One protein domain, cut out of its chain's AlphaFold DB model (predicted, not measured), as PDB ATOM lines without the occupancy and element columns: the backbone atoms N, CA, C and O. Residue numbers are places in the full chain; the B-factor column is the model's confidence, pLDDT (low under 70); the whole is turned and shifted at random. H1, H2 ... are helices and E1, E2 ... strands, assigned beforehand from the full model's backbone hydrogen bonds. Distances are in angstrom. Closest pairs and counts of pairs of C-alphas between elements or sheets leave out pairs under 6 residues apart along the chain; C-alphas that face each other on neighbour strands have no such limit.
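What this domain is: This is residues 321 to 430 of the 541 residues of an uncharacterized protein of Fusobacterium canifelinum (UniProt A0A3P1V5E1). Two small lobes lie at the ends of an elongated body, with helix H1 between them, set crosswise to the long axis. One lobe holds a tiny pair of strands, E1 and E2, with the short helices H2 and H3; the other is made of the helices H4, H5 and H6, set at steep angles to one another rather than side by side, and the stretch from 371 to 377 runs from the first lobe to the second. The printed part has 110 residues with six named helices and two named strands, in the order H1 E1 H2 E2 H3 H4 H5 H6; the sheet, E1 - E2, is antiparallel. The class is mostly helix. The whole is compact, with a radius of gyration of the C-alphas of 14.9 A, and spans 43 by 27 by 27 A.

How they stand to each other: H1, residues 321 to 333, touches H3, residues 367 to 370, with residues 328 to 332 alone; the closest C-alphas are those of Lys 331 and Leu 367, 7.8 A apart. H1 also touches H6, residues 417 to 429, with residues 323 to 327 alone, about perpendicular at 79 degrees; the closest C-alphas, of Asp 323 and Leu 417, are 5.6 A apart. E1, residues 342 to 344, and E2, residues 364 to 366, are antiparallel neighbours at 144 degrees, with N 343 and O 365 at 2.8 A and N 365 and O 343 at 2.9 A, within hydrogen-bond range. H2, residues 352 to 355, touches no helix but is near H1. H4, residues 378 to 386, touches H6 at a steep tilt of 53 degrees, the same way; the closest C-alphas are those of Leu 385 and Lys 421, 4.9 A apart. H5, residues 395 to 406, only just touches H6, with 3 pairs of C-alphas within 8 A; the closest are those of Ile 402 and Lys 420, 7.2 A apart. H1 and H5 are apart. In H1, H4, H5 and H6 every O i to N i+4 pair is within hydrogen-bond range; H2 and H3 are too short for such a pair.

Where its parts are: H1 begins at C-alpha 321, (133.016, 136.518, 143.348), and is 18.5 A long from first to last C-alpha. E1 measures 6.8 A, H2 5.4 A, E2 7.2 A and H3 5.8 A. H4, 11.7 A long, begins at C-alpha 378, (131.858, 136.686, 126.565). H5 measures 16.4 A. H6 measures 17.9 A and ends at C-alpha 429, (110.561, 136.134, 130.207).

The domain as a whole: The two C-alphas farthest apart are those of Glu 361 and Asn 393, 45.2 A. The printed part has no cut. The link E2 to H3 is tight, the other links are short, and none is long. The mean pLDDT of the printed part is 82.8; residues 346 to 347, 361 to 362 and 410 to 415 are under 70.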
ATOM      1  N   GLU A 321     131.820 136.790 144.145       89.00
ATOM      2  CA  GLU A 321     133.016 136.518 143.348       89.00
ATOM      3  C   GLU A 321     132.782 136.726 141.845       89.00
ATOM      4  O   GLU A 321     133.548 137.426 141.189       89.00
ATOM      5  N   LYS A 322     131.689 136.189 141.285       90.12
ATOM      6  CA  LYS A 322     131.375 136.366 139.858       90.12
ATOM      7  C   LYS A 322     131.061 137.821 139.517       90.12
ATOM      8  O   LYS A 322     131.427 138.274 138.433       90.12
ATOM      9  N   ASP A 323     130.394 138.546 140.414       87.00
ATOM     10  CA  ASP A 323     130.122 139.975 140.218       87.00
ATOM     11  C   ASP A 323     131.428 140.792 140.255       87.00
ATOM     12  O   ASP A 323     131.656 141.639 139.390       87.00
ATOM     13  N   PHE A 324     132.353 140.448 141.158       88.94
ATOM     14  CA  PHE A 324     133.684 141.052 141.231       88.94
ATOM     15  C   PHE A 324     134.540 140.767 139.985       88.94
ATOM     16  O   PHE A 324     135.108 141.689 139.396       88.94
ATOM     17  N   LEU A 325     134.590 139.518 139.506       91.19
ATOM     18  CA  LEU A 325     135.313 139.159 138.276       91.19
ATOM     19  C   LEU A 325     134.748 139.885 137.048       91.19
ATOM     20  O   LEU A 325     135.493 140.291 136.151       91.19
ATOM     21  N   TYR A 326     133.431 140.090 137.004       90.00
ATOM     22  CA  TYR A 326     132.810 140.902 135.966       90.00
ATOM     23  C   TYR A 326     133.198 142.379 136.078       90.00
ATOM     24  O   TYR A 326     133.549 142.988 135.061       90.00
ATOM     25  N   PHE A 327     133.168 142.947 137.285       87.31
ATOM     26  CA  PHE A 327     133.606 144.316 137.550       87.31
ATOM     27  C   PHE A 327     135.041 144.546 137.058       87.31
ATOM     28  O   PHE A 327     135.281 145.461 136.263       87.31
ATOM     29  N   LEU A 328     135.964 143.651 137.419       89.06
ATOM     30  CA  LEU A 328     137.345 143.673 136.940       89.06
ATOM     31  C   LEU A 328     137.422 143.586 135.412       89.06
ATOM     32  O   LEU A 328     138.106 144.395 134.787       89.06
ATOM     33  N   SER A 329     136.651 142.689 134.782       87.69
ATOM     34  CA  SER A 329     136.633 142.544 133.315       87.69
ATOM     35  C   SER A 329     136.286 143.842 132.575       87.69
ATOM     36  O   SER A 329     136.730 144.062 131.445       87.69
ATOM     37  N   LYS A 330     135.474 144.710 133.193       86.12
ATOM     38  CA  LYS A 330     135.120 146.019 132.640       86.12
ATOM     39  C   LYS A 330     136.226 147.033 132.848       86.12
ATOM     40  O   LYS A 330     136.557 147.731 131.895       86.12
ATOM     41  N   LYS A 331     136.818 147.065 134.041       85.75
ATOM     42  CA  LYS A 331     137.918 147.974 134.373       85.75
ATOM     43  C   LYS A 331     139.172 147.693 133.547       85.75
ATOM     44  O   LYS A 331     139.760 148.636 133.029       85.75
ATOM     45  N   PHE A 332     139.518 146.426 133.319       86.44
ATOM     46  CA  PHE A 332     140.636 146.061 132.441       86.44
ATOM     47  C   PHE A 332     140.398 146.446 130.978       86.44
ATOM     48  O   PHE A 332     141.327 146.836 130.286       86.44
ATOM     49  N   LYS A 333     139.153 146.389 130.486       81.81
ATOM     50  CA  LYS A 333     138.837 146.802 129.107       81.81
ATOM     51  C   LYS A 333     138.848 148.312 128.893       81.81
ATOM     52  O   LYS A 333     138.974 148.740 127.753       81.81
ATOM     53  N   SER A 334     138.634 149.098 129.945       76.31
ATOM     54  CA  SER A 334     138.508 150.555 129.857       76.31
ATOM     55  C   SER A 334     139.785 151.313 130.221       76.31
ATOM     56  O   SER A 334     139.733 152.534 130.292       76.31
ATOM     57  N   SER A 335     140.886 150.619 130.523       77.44
ATOM     58  CA  SER A 335     142.098 151.233 131.076       77.44
ATOM     59  C   SER A 335     143.316 150.911 130.215       77.44
ATOM     60  O   SER A 335     143.497 149.762 129.828       77.44
ATOM     61  N   GLU A 336     144.150 151.916 129.948       73.25
ATOM     62  CA  GLU A 336     145.392 151.769 129.170       73.25
ATOM     63  C   GLU A 336     146.611 151.451 130.058       73.25
ATOM     64  O   GLU A 336     147.499 150.718 129.633       73.25
ATOM     65  N   ASP A 337     146.629 151.931 131.313       80.38
ATOM     66  CA  ASP A 337     147.686 151.667 132.305       80.38
ATOM     67  C   ASP A 337     147.079 151.248 133.655       80.38
ATOM     68  O   ASP A 337     146.607 152.071 134.443       80.38
ATOM     69  N   PHE A 338     147.080 149.942 133.932       75.50
ATOM     70  CA  PHE A 338     146.444 149.367 135.124       75.50
ATOM     71  C   PHE A 338     147.123 149.751 136.441       75.50
ATOM     72  O   PHE A 338     146.487 149.664 137.492       75.50
ATOM     73  N   ASN A 339     148.388 150.182 136.410       73.81
ATOM     74  CA  ASN A 339     149.140 150.516 137.622       73.81
ATOM     75  C   ASN A 339     148.706 151.847 138.245       73.81
ATOM     76  O   ASN A 339     149.005 152.095 139.409       73.81
ATOM     77  N   LYS A 340     147.988 152.688 137.491       77.88
ATOM     78  CA  LYS A 340     147.501 154.003 137.944       77.88
ATOM     79  C   LYS A 340     146.001 154.033 138.234       77.88
ATOM     80  O   LYS A 340     145.472 155.073 138.619       77.88
ATOM     81  N   VAL A 341     145.298 152.918 138.033       82.31
ATOM     82  CA  VAL A 341     143.844 152.856 138.215       82.31
ATOM     83  C   VAL A 341     143.516 152.334 139.604       82.31
ATOM     84  O   VAL A 341     143.634 151.140 139.880       82.31
ATOM     85  N   LEU A 342     143.037 153.235 140.459       84.25
ATOM     86  CA  LEU A 342     142.424 152.891 141.737       84.25
ATOM     87  C   LEU A 342     140.981 152.424 141.520       84.25
ATOM     88  O   LEU A 342     140.186 153.065 140.830       84.25
ATOM     89  N   ILE A 343     140.636 151.299 142.137       83.12
ATOM     90  CA  ILE A 343     139.282 150.753 142.176       83.12
ATOM     91  C   ILE A 343     138.791 150.675 143.619       83.12
ATOM     92  O   ILE A 343     139.548 150.331 144.525       83.12
ATOM     93  N   PHE A 344     137.515 150.996 143.823       79.88
ATOM     94  CA  PHE A 344     136.843 150.811 145.104       79.88
ATOM     95  C   PHE A 344     136.310 149.380 145.206       79.88
ATOM     96  O   PHE A 344     135.556 148.936 144.338       79.88
ATOM     97  N   CYS A 345     136.695 148.675 146.266       76.06
ATOM     98  CA  CYS A 345     136.379 147.270 146.514       76.06
ATOM     99  C   CYS A 345     135.533 147.059 147.784       76.06
ATOM    100  O   CYS A 345     135.407 145.923 148.236       76.06
ATOM    101  N   GLY A 346     134.953 148.122 148.359       69.00
ATOM    102  CA  GLY A 346     134.233 148.068 149.641       69.00
ATOM    103  C   GLY A 346     133.111 147.024 149.701       69.00
ATOM    104  O   GLY A 346     132.943 146.358 150.718       69.00
ATOM    105  N   ASP A 347     132.403 146.802 148.591       68.88
ATOM    106  CA  ASP A 347     131.311 145.818 148.509       68.88
ATOM    107  C   ASP A 347     131.786 144.347 148.463       68.88
ATOM    108  O   ASP A 347     130.968 143.424 148.553       68.88
ATOM    109  N   PHE A 348     133.100 144.120 148.330       80.31
ATOM    110  CA  PHE A 348     133.727 142.813 148.100       80.31
ATOM    111  C   PHE A 348     134.779 142.441 149.153       80.31
ATOM    112  O   PHE A 348     135.513 141.474 148.961       80.31
ATOM    113  N   LEU A 349     134.886 143.201 150.249       77.44
ATOM    114  CA  LEU A 349     135.911 142.997 151.284       77.44
ATOM    115  C   LEU A 349     135.831 141.627 151.974       77.44
ATOM    116  O   LEU A 349     136.817 141.172 152.542       77.44
ATOM    117  N   ASP A 350     134.674 140.969 151.913       77.81
ATOM    118  CA  ASP A 350     134.453 139.623 152.439       77.81
ATOM    119  C   ASP A 350     135.000 138.506 151.537       77.81
ATOM    120  O   ASP A 350     135.017 137.347 151.944       77.81
ATOM    121  N   LEU A 351     135.448 138.824 150.319       84.44
ATOM    122  CA  LEU A 351     136.063 137.851 149.425       84.44
ATOM    123  C   LEU A 351     137.548 137.668 149.750       84.44
ATOM    124  O   LEU A 351     138.315 138.632 149.755       84.44
ATOM    125  N   ASP A 352     137.988 136.416 149.885       86.69
ATOM    126  CA  ASP A 352     139.401 136.080 150.117       86.69
ATOM    127  C   ASP A 352     140.332 136.638 149.033       86.69
ATOM    128  O   ASP A 352     141.432 137.099 149.322       86.69
ATOM    129  N   ILE A 353     139.865 136.680 147.782       88.38
ATOM    130  CA  ILE A 353     140.625 137.238 146.653       88.38
ATOM    131  C   ILE A 353     140.801 138.767 146.722       88.38
ATOM    132  O   ILE A 353     141.606 139.309 145.962       88.38
ATOM    133  N   VAL A 354     140.056 139.456 147.597       86.62
ATOM    134  CA  VAL A 354     140.030 140.920 147.754       86.62
ATOM    135  C   VAL A 354     140.653 141.368 149.074       86.62
ATOM    136  O   VAL A 354     141.439 142.314 149.069       86.62
ATOM    137  N   LYS A 355     140.320 140.705 150.188       82.31
ATOM    138  CA  LYS A 355     140.568 141.184 151.560       82.31
ATOM    139  C   LYS A 355     142.019 141.604 151.849       82.31
ATOM    140  O   LYS A 355     142.237 142.592 152.543       82.31
ATOM    141  N   ASP A 356     142.996 140.903 151.272       84.06
ATOM    142  CA  ASP A 356     144.428 141.136 151.523       84.06
ATOM    143  C   ASP A 356     145.069 142.110 150.520       84.06
ATOM    144  O   ASP A 356     146.247 142.443 150.623       84.06
ATOM    145  N   LYS A 357     144.299 142.580 149.534       89.50
ATOM    146  CA  LYS A 357     144.772 143.446 148.444       89.50
ATOM    147  C   LYS A 357     144.228 144.867 148.529       89.50
ATOM    148  O   LYS A 357     144.511 145.671 147.644       89.50
ATOM    149  N   VAL A 358     143.417 145.177 149.536       84.88
ATOM    150  CA  VAL A 358     142.692 146.445 149.670       84.88
ATOM    151  C   VAL A 358     143.186 147.209 150.894       84.88
ATOM    152  O   VAL A 358     143.447 146.618 151.941       84.88
ATOM    153  N   ASN A 359     143.298 148.534 150.777       77.88
ATOM    154  CA  ASN A 359     143.513 149.391 151.936       77.88
ATOM    155  C   ASN A 359     142.274 149.311 152.846       77.88
ATOM    156  O   ASN A 359     141.166 149.667 152.446       77.88
ATOM    157  N   LYS A 360     142.475 148.826 154.073       70.75
ATOM    158  CA  LYS A 360     141.396 148.545 155.028       70.75
ATOM    159  C   LYS A 360     140.682 149.798 155.541       70.75
ATOM    160  O   LYS A 360     139.539 149.687 155.964       70.75
ATOM    161  N   GLU A 361     141.323 150.963 155.493       65.12
ATOM    162  CA  GLU A 361     140.746 152.223 155.974       65.12
ATOM    163  C   GLU A 361     139.780 152.840 154.962       65.12
ATOM    164  O   GLU A 361     138.774 153.425 155.350       65.12
ATOM    165  N   ASN A 362     140.055 152.701 153.661       66.75
ATOM    166  CA  ASN A 362     139.279 153.386 152.620       66.75
ATOM    167  C   ASN A 362     138.648 152.460 151.567       66.75
ATOM    168  O   ASN A 362     137.864 152.923 150.740       66.75
ATOM    169  N   GLY A 363     138.956 151.162 151.574       70.62
ATOM    170  CA  GLY A 363     138.374 150.185 150.656       70.62
ATOM    171  C   GLY A 363     138.917 150.233 149.222       70.62
ATOM    172  O   GLY A 363     138.335 149.586 148.349       70.62
ATOM    173  N   PHE A 364     140.006 150.961 148.945       80.62
ATOM    174  CA  PHE A 364     140.596 151.072 147.603       80.62
ATOM    175  C   PHE A 364     141.775 150.118 147.357       80.62
ATOM    176  O   PHE A 364     142.527 149.761 148.264       80.62
ATOM    177  N   SER A 365     141.967 149.731 146.093       87.06
ATOM    178  CA  SER A 365     143.114 148.947 145.622       87.06
ATOM    179  C   SER A 365     143.527 149.350 144.207       87.06
ATOM    180  O   SER A 365     142.697 149.823 143.430       87.06
ATOM    181  N   ASN A 366     144.797 149.143 143.852       89.44
ATOM    182  CA  ASN A 366     145.249 149.274 142.468       89.44
ATOM    183  C   ASN A 366     144.733 148.102 141.630       89.44
ATOM    184  O   ASN A 366     144.826 146.942 142.034       89.44
ATOM    185  N   LEU A 367     144.234 148.395 140.429       89.75
ATOM    186  CA  LEU A 367     143.701 147.391 139.509       89.75
ATOM    187  C   LEU A 367     144.743 146.310 139.153       89.75
ATOM    188  O   LEU A 367     144.386 145.141 138.991       89.75
ATOM    189  N   SER A 368     146.031 146.668 139.104       89.81
ATOM    190  CA  SER A 368     147.142 145.738 138.845       89.81
ATOM    191  C   SER A 368     147.271 144.607 139.873       89.81
ATOM    192  O   SER A 368     147.692 143.508 139.511       89.81
ATOM    193  N   ASN A 369     146.796 144.788 141.112       90.25
ATOM    194  CA  ASN A 369     146.779 143.733 142.138       90.25
ATOM    195  C   ASN A 369     145.899 142.524 141.752       90.25
ATOM    196  O   ASN A 369     145.981 141.445 142.357       90.25
ATOM    197  N   PHE A 370     145.049 142.689 140.735       91.56
ATOM    198  CA  PHE A 370     144.107 141.685 140.250       91.56
ATOM    199  C   PHE A 370     144.423 141.173 138.838       91.56
ATOM    200  O   PHE A 370     143.651 140.381 138.307       91.56
ATOM    201  N   GLN A 371     145.543 141.580 138.230       86.19
ATOM    202  CA  GLN A 371     145.859 141.277 136.823       86.19
ATOM    203  C   GLN A 371     145.957 139.776 136.498       86.19
ATOM    204  O   GLN A 371     145.676 139.367 135.377       86.19
ATOM    205  N   ASN A 372     146.316 138.953 137.488       86.38
ATOM    206  CA  ASN A 372     146.488 137.507 137.319       86.38
ATOM    207  C   ASN A 372     145.181 136.712 137.487       86.38
ATOM    208  O   ASN A 372     145.205 135.486 137.401       86.38
ATOM    209  N   LEU A 373     144.052 137.366 137.778       88.12
ATOM    210  CA  LEU A 373     142.768 136.680 137.921       88.12
ATOM    211  C   LEU A 373     142.162 136.376 136.547       88.12
ATOM    212  O   LEU A 373     142.102 137.249 135.679       88.12
ATOM    213  N   GLU A 374     141.646 135.158 136.361       86.50
ATOM    214  CA  GLU A 374     140.868 134.841 135.163       86.50
ATOM    215  C   GLU A 374     139.528 135.584 135.213       86.50
ATOM    216  O   GLU A 374     138.616 135.257 135.973       86.50
ATOM    217  N   ILE A 375     139.422 136.630 134.397       86.81
ATOM    218  CA  ILE A 375     138.206 137.430 134.270       86.81
ATOM    219  C   ILE A 375     137.191 136.776 133.328       86.81
ATOM    220  O   ILE A 375     137.541 136.037 132.407       86.81
ATOM    221  N   LEU A 376     135.913 137.118 133.510       87.62
ATOM    222  CA  LEU A 376     134.827 136.557 132.707       87.62
ATOM    223  C   LEU A 376     134.956 136.906 131.213       87.62
ATOM    224  O   LEU A 376     135.012 138.079 130.818       87.62
ATOM    225  N   LYS A 377     134.902 135.876 130.366       88.25
ATOM    226  CA  LYS A 377     134.827 135.978 128.904       88.25
ATOM    227  C   LYS A 377     133.378 136.188 128.455       88.25
ATOM    228  O   LYS A 377     132.416 136.075 129.215       88.25
ATOM    229  N   LYS A 378     133.194 136.486 127.163       87.69
ATOM    230  CA  LYS A 378     131.858 136.686 126.565       87.69
ATOM    231  C   LYS A 378     130.964 135.443 126.697       87.69
ATOM    232  O   LYS A 378     129.762 135.593 126.903       87.69
ATOM    233  N   SER A 379     131.542 134.245 126.592       88.94
ATOM    234  CA  SER A 379     130.854 132.962 126.803       88.94
ATOM    235  C   SER A 379     130.297 132.834 128.215       88.94
ATOM    236  O   SER A 379     129.144 132.449 128.382       88.94
ATOM    237  N   ASP A 380     131.084 133.226 129.214       90.75
ATOM    238  CA  ASP A 380     130.744 133.072 130.630       90.75
ATOM    239  C   ASP A 380     129.635 134.056 131.008       90.75
ATOM    240  O   ASP A 380     128.656 133.704 131.661       90.75
ATOM    241  N   ILE A 381     129.725 135.287 130.490       89.88
ATOM    242  CA  ILE A 381     128.655 136.283 130.612       89.88
ATOM    243  C   ILE A 381     127.372 135.770 129.936       89.88
ATOM    244  O   ILE A 381     126.287 135.911 130.494       89.88
ATOM    245  N   SER A 382     127.467 135.159 128.751       90.25
ATOM    246  CA  SER A 382     126.303 134.580 128.066       90.25
ATOM    247  C   SER A 382     125.658 133.452 128.875       90.25
ATOM    248  O   SER A 382     124.433 133.404 128.989       90.25
ATOM    249  N   GLU A 383     126.466 132.580 129.475       91.38
ATOM    250  CA  GLU A 383     125.994 131.502 130.341       91.38
ATOM    251  C   GLU A 383     125.251 132.057 131.561       91.38
ATOM    252  O   GLU A 383     124.128 131.639 131.831       91.38
ATOM    253  N   ILE A 384     125.810 133.070 132.229       89.62
ATOM    254  CA  ILE A 384     125.188 133.704 133.401       89.62
ATOM    255  C   ILE A 384     123.862 134.392 133.050       89.62
ATOM    256  O   ILE A 384     122.901 134.304 133.817       89.62
ATOM    257  N   LEU A 385     123.805 135.099 131.919       88.75
ATOM    258  CA  LEU A 385     122.646 135.917 131.545       88.75
ATOM    259  C   LEU A 385     121.526 135.121 130.863       88.75
ATOM    260  O   LEU A 385     120.357 135.475 131.001       88.75
ATOM    261  N   TYR A 386     121.870 134.084 130.100       86.38
ATOM    262  CA  TYR A 386     120.933 133.386 129.216       86.38
ATOM    263  C   TYR A 386     120.912 131.863 129.398       86.38
ATOM    264  O   TYR A 386     120.149 131.200 128.695       86.38
ATOM    265  N   GLY A 387     121.744 131.301 130.280       86.88
ATOM    266  CA  GLY A 387     121.845 129.854 130.499       86.88
ATOM    267  C   GLY A 387     122.560 129.094 129.376       86.88
ATOM    268  O   GLY A 387     122.437 127.879 129.288       86.88
ATOM    269  N   SER A 388     123.278 129.786 128.479       88.44
ATOM    270  CA  SER A 388     124.014 129.149 127.381       88.44
ATOM    271  C   SER A 388     125.364 129.808 127.126       88.44
ATOM    272  O   SER A 388     125.445 131.024 126.938       88.44
ATOM    273  N   ARG A 389     126.416 128.983 127.032       88.31
ATOM    274  CA  ARG A 389     127.780 129.418 126.688       88.31
ATOM    275  C   ARG A 389     127.916 129.950 125.266       88.31
ATOM    276  O   ARG A 389     128.821 130.741 125.016       88.31
ATOM    277  N   LYS A 390     127.045 129.535 124.334       91.19
ATOM    278  CA  LYS A 390     127.048 130.035 122.952       91.19
ATOM    279  C   LYS A 390     126.290 131.369 122.901       91.19
ATOM    280  O   LYS A 390     125.065 131.360 123.042       91.19
ATOM    281  N   PRO A 391     126.969 132.511 122.669       86.56
ATOM    282  CA  PRO A 391     126.288 133.796 122.598       86.56
ATOM    283  C   PRO A 391     125.308 133.823 121.424       86.56
ATOM    284  O   PRO A 391     125.607 133.340 120.332       86.56
ATOM    285  N   LYS A 392     124.130 134.415 121.635       85.00
ATOM    286  CA  LYS A 392     123.142 134.627 120.567       85.00
ATOM    287  C   LYS A 392     123.678 135.625 119.533       85.00
ATOM    288  O   LYS A 392     124.402 136.548 119.896       85.00
ATOM    289  N   ASN A 393     123.231 135.521 118.277       83.31
ATOM    290  CA  ASN A 393     123.673 136.406 117.182       83.31
ATOM    291  C   ASN A 393     123.518 137.905 117.509       83.31
ATOM    292  O   ASN A 393     124.368 138.711 117.154       83.31
ATOM    293  N   ASN A 394     122.468 138.278 118.247       85.31
ATOM    294  CA  ASN A 394     122.193 139.669 118.627       85.31
ATOM    295  C   ASN A 394     122.671 140.031 120.045       85.31
ATOM    296  O   ASN A 394     122.219 141.042 120.584       85.31
ATOM    297  N   PHE A 395     123.560 139.238 120.657       86.38
ATOM    298  CA  PHE A 395     124.021 139.439 122.038       86.38
ATOM    299  C   PHE A 395     124.517 140.871 122.272       86.38
ATOM    300  O   PHE A 395     124.021 141.550 123.165       86.38
ATOM    301  N   ASP A 396     125.423 141.380 121.431       86.25
ATOM    302  CA  ASP A 396     125.996 142.717 121.637       86.25
ATOM    303  C   ASP A 396     124.950 143.829 121.480       86.25
ATOM    304  O   ASP A 396     124.994 144.832 122.192       86.25
ATOM    305  N   LYS A 397     123.967 143.642 120.590       85.88
ATOM    306  CA  LYS A 397     122.863 144.591 120.393       85.88
ATOM    307  C   LYS A 397     121.918 144.609 121.598       85.88
ATOM    308  O   LYS A 397     121.565 145.689 122.065       85.88
ATOM    309  N   GLU A 398     121.540 143.439 122.121       84.12
ATOM    310  CA  GLU A 398     120.712 143.332 123.331       84.12
ATOM    311  C   GLU A 398     121.442 143.910 124.556       84.12
ATOM    312  O   GLU A 398     120.866 144.703 125.299       84.12
ATOM    313  N   GLN A 399     122.733 143.606 124.727       85.56
ATOM    314  CA  GLN A 399     123.533 144.134 125.837       85.56
ATOM    315  C   GLN A 399     123.710 145.656 125.764       85.56
ATOM    316  O   GLN A 399     123.613 146.330 126.789       85.56
ATOM    317  N   LYS A 400     123.900 146.226 124.565       86.44
ATOM    318  CA  LYS A 400     123.910 147.688 124.369       86.44
ATOM    319  C   LYS A 400     122.570 148.328 124.745       86.44
ATOM    320  O   LYS A 400     122.565 149.402 125.339       86.44
ATOM    321  N   ALA A 401     121.445 147.691 124.424       84.19
ATOM    322  CA  ALA A 401     120.123 148.197 124.798       84.19
ATOM    323  C   ALA A 401     119.910 148.183 126.323       84.19
ATOM    324  O   ALA A 401     119.453 149.176 126.883       84.19
ATOM    325  N   ILE A 402     120.309 147.099 127.001       84.94
ATOM    326  CA  ILE A 402     120.248 146.991 128.469       84.94
ATOM    327  C   ILE A 402     121.139 148.045 129.136       84.94
ATOM    328  O   ILE A 402     120.706 148.699 130.077       84.94
ATOM    329  N   LEU A 403     122.355 148.257 128.627       82.44
ATOM    330  CA  LEU A 403     123.254 149.308 129.112       82.44
ATOM    331  C   LEU A 403     122.625 150.701 129.006       82.44
ATOM    332  O   LEU A 403     122.615 151.439 129.982       82.44
ATOM    333  N   LYS A 404     122.020 151.041 127.862       83.94
ATOM    334  CA  LYS A 404     121.320 152.327 127.701       83.94
ATOM    335  C   LYS A 404     120.189 152.513 128.714       83.94
ATOM    336  O   LYS A 404     119.938 153.631 129.146       83.94
ATOM    337  N   ILE A 405     119.517 151.433 129.103       79.19
ATOM    338  CA  ILE A 405     118.489 151.474 130.146       79.19
ATOM    339  C   ILE A 405     119.114 151.714 131.516       79.19
ATOM    340  O   ILE A 405     118.593 152.543 132.257       79.19
ATOM    341  N   LEU A 406     120.220 151.031 131.831       76.44
ATOM    342  CA  LEU A 406     120.946 151.175 133.096       76.44
ATOM    343  C   LEU A 406     121.410 152.605 133.367       76.44
ATOM    344  O   LEU A 406     121.383 153.022 134.518       76.44
ATOM    345  N   LEU A 407     121.702 153.390 132.327       77.50
ATOM    346  CA  LEU A 407     122.019 154.817 132.472       77.50
ATOM    347  C   LEU A 407     120.899 155.629 133.155       77.50
ATOM    348  O   LEU A 407     121.180 156.651 133.771       77.50
ATOM    349  N   ASN A 408     119.642 155.165 133.125       74.06
ATOM    350  CA  ASN A 408     118.532 155.791 133.864       74.06
ATOM    351  C   ASN A 408     118.525 155.445 135.370       74.06
ATOM    352  O   ASN A 408     117.642 155.875 136.122       74.06
ATOM    353  N   TYR A 409     119.482 154.637 135.822       72.25
ATOM    354  CA  TYR A 409     119.625 154.170 137.193       72.25
ATOM    355  C   TYR A 409     121.065 154.403 137.658       72.25
ATOM    356  O   TYR A 409     121.824 153.447 137.768       72.25
ATOM    357  N   PRO A 410     121.449 155.649 137.986       59.75
ATOM    358  CA  PRO A 410     122.836 155.994 138.319       59.75
ATOM    359  C   PRO A 410     123.418 155.196 139.501       59.75
ATOM    360  O   PRO A 410     124.630 155.071 139.624       59.75
ATOM    361  N   PHE A 411     122.567 154.604 140.346       57.91
ATOM    362  CA  PHE A 411     122.977 153.708 141.434       57.91
ATOM    363  C   PHE A 411     123.394 152.301 140.961       57.91
ATOM    364  O   PHE A 411     124.115 151.607 141.672       57.91
ATOM    365  N   PHE A 412     122.944 151.856 139.785       63.44
ATOM    366  CA  PHE A 412     123.341 150.589 139.172       63.44
ATOM    367  C   PHE A 412     124.426 150.872 138.135       63.44
ATOM    368  O   PHE A 412     124.138 151.111 136.966       63.44
ATOM    369  N   GLY A 413     125.688 150.869 138.568       61.28
ATOM    370  CA  GLY A 413     126.811 151.070 137.653       61.28
ATOM    371  C   GLY A 413     126.849 150.029 136.524       61.28
ATOM    372  O   GLY A 413     126.421 148.884 136.688       61.28
ATOM    373  N   ASP A 414     127.450 150.393 135.386       65.44
ATOM    374  CA  ASP A 414     127.584 149.540 134.186       65.44
ATOM    375  C   ASP A 414     128.296 148.192 134.429       65.44
ATOM    376  O   ASP A 414     128.243 147.268 133.597       65.44
ATOM    377  N   ALA A 415     128.965 148.087 135.577       63.06
ATOM    378  CA  ALA A 415     129.740 146.955 136.048       63.06
ATOM    379  C   ALA A 415     128.970 145.995 136.976       63.06
ATOM    380  O   ALA A 415     129.580 145.059 137.470       63.06
ATOM    381  N   ASN A 416     127.662 146.168 137.192       78.19
ATOM    382  CA  ASN A 416     126.875 145.232 138.002       78.19
ATOM    383  C   ASN A 416     126.279 144.105 137.130       78.19
ATOM    384  O   ASN A 416     125.363 144.339 136.328       78.19
ATOM    385  N   LEU A 417     126.811 142.880 137.238       86.19
ATOM    386  CA  LEU A 417     126.352 141.732 136.446       86.19
ATOM    387  C   LEU A 417     125.026 141.184 136.965       86.19
ATOM    388  O   LEU A 417     124.194 140.752 136.164       86.19
ATOM    389  N   GLN A 418     124.807 141.236 138.278       85.38
ATOM    390  CA  GLN A 418     123.564 140.782 138.895       85.38
ATOM    391  C   GLN A 418     122.357 141.567 138.366       85.38
ATOM    392  O   GLN A 418     121.371 140.971 137.933       85.38
ATOM    393  N   ILE A 419     122.449 142.897 138.273       84.94
ATOM    394  CA  ILE A 419     121.372 143.720 137.707       84.94
ATOM    395  C   ILE A 419     121.177 143.417 136.217       84.94
ATOM    396  O   ILE A 419     120.041 143.328 135.751       84.94
ATOM    397  N   LYS A 420     122.249 143.183 135.450       88.00
ATOM    398  CA  LYS A 420     122.127 142.767 134.039       88.00
ATOM    399  C   LYS A 420     121.435 141.420 133.891       88.00
ATOM    400  O   LYS A 420     120.624 141.262 132.975       88.00
ATOM    401  N   LYS A 421     121.720 140.474 134.786       88.44
ATOM    402  CA  LYS A 421     121.046 139.175 134.863       88.44
ATOM    403  C   LYS A 421     119.565 139.362 135.161       88.44
ATOM    404  O   LYS A 421     118.741 138.844 134.415       88.44
ATOM    405  N   VAL A 422     119.228 140.177 136.162       87.62
ATOM    406  CA  VAL A 422     117.845 140.522 136.523       87.62
ATOM    407  C   VAL A 422     117.105 141.153 135.347       87.62
ATOM    408  O   VAL A 422     116.036 140.675 134.983       87.62
ATOM    409  N   ILE A 423     117.675 142.173 134.697       88.00
ATOM    410  CA  ILE A 423     117.041 142.813 133.541       88.00
ATOM    411  C   ILE A 423     116.861 141.799 132.419       88.00
ATOM    412  O   ILE A 423     115.750 141.651 131.929       88.00
ATOM    413  N   THR A 424     117.914 141.066 132.041       88.38
ATOM    414  CA  THR A 424     117.847 140.050 130.977       88.38
ATOM    415  C   THR A 424     116.745 139.034 131.261       88.38
ATOM    416  O   THR A 424     115.936 138.734 130.381       88.38
ATOM    417  N   SER A 425     116.668 138.563 132.502       86.81
ATOM    418  CA  SER A 425     115.619 137.679 132.993       86.81
ATOM    419  C   SER A 425     114.241 138.330 132.832       86.81
ATOM    420  O   SER A 425     113.402 137.793 132.126       86.81
ATOM    421  N   ILE A 426     114.024 139.555 133.313       87.69
ATOM    422  CA  ILE A 426     112.755 140.281 133.131       87.69
ATOM    423  C   ILE A 426     112.362 140.374 131.647       87.69
ATOM    424  O   ILE A 426     111.276 139.943 131.271       87.69
ATOM    425  N   VAL A 427     113.229 140.893 130.767       87.38
ATOM    426  CA  VAL A 427     112.845 141.130 129.362       87.38
ATOM    427  C   VAL A 427     112.705 139.865 128.529       87.38
ATOM    428  O   VAL A 427     111.932 139.842 127.570       87.38
ATOM    429  N   THR A 428     113.448 138.806 128.842       83.44
ATOM    430  CA  THR A 428     113.322 137.548 128.092       83.44
ATOM    431  C   THR A 428     112.015 136.834 128.385       83.44
ATOM    432  O   THR A 428     111.516 136.106 127.523       83.44
ATOM    433  N   GLN A 429     111.445 137.075 129.554       83.44
ATOM    434  CA  GLN A 429     110.561 136.134 130.207       83.44
ATOM    435  C   GLN A 429     109.181 136.796 130.458       83.44
ATOM    436  O   GLN A 429     108.161 136.162 130.192       83.44
ATOM    437  N   GLU A 430     109.120 138.108 130.734       85.38
ATOM    438  CA  GLU A 430     107.880 138.906 130.773       85.38
ATOM    439  C   GLU A 430     107.288 139.140 129.367       85.38
ATOM    440  O   GLU A 430     107.931 139.707 128.471       85.38
TER     441      GLU A 430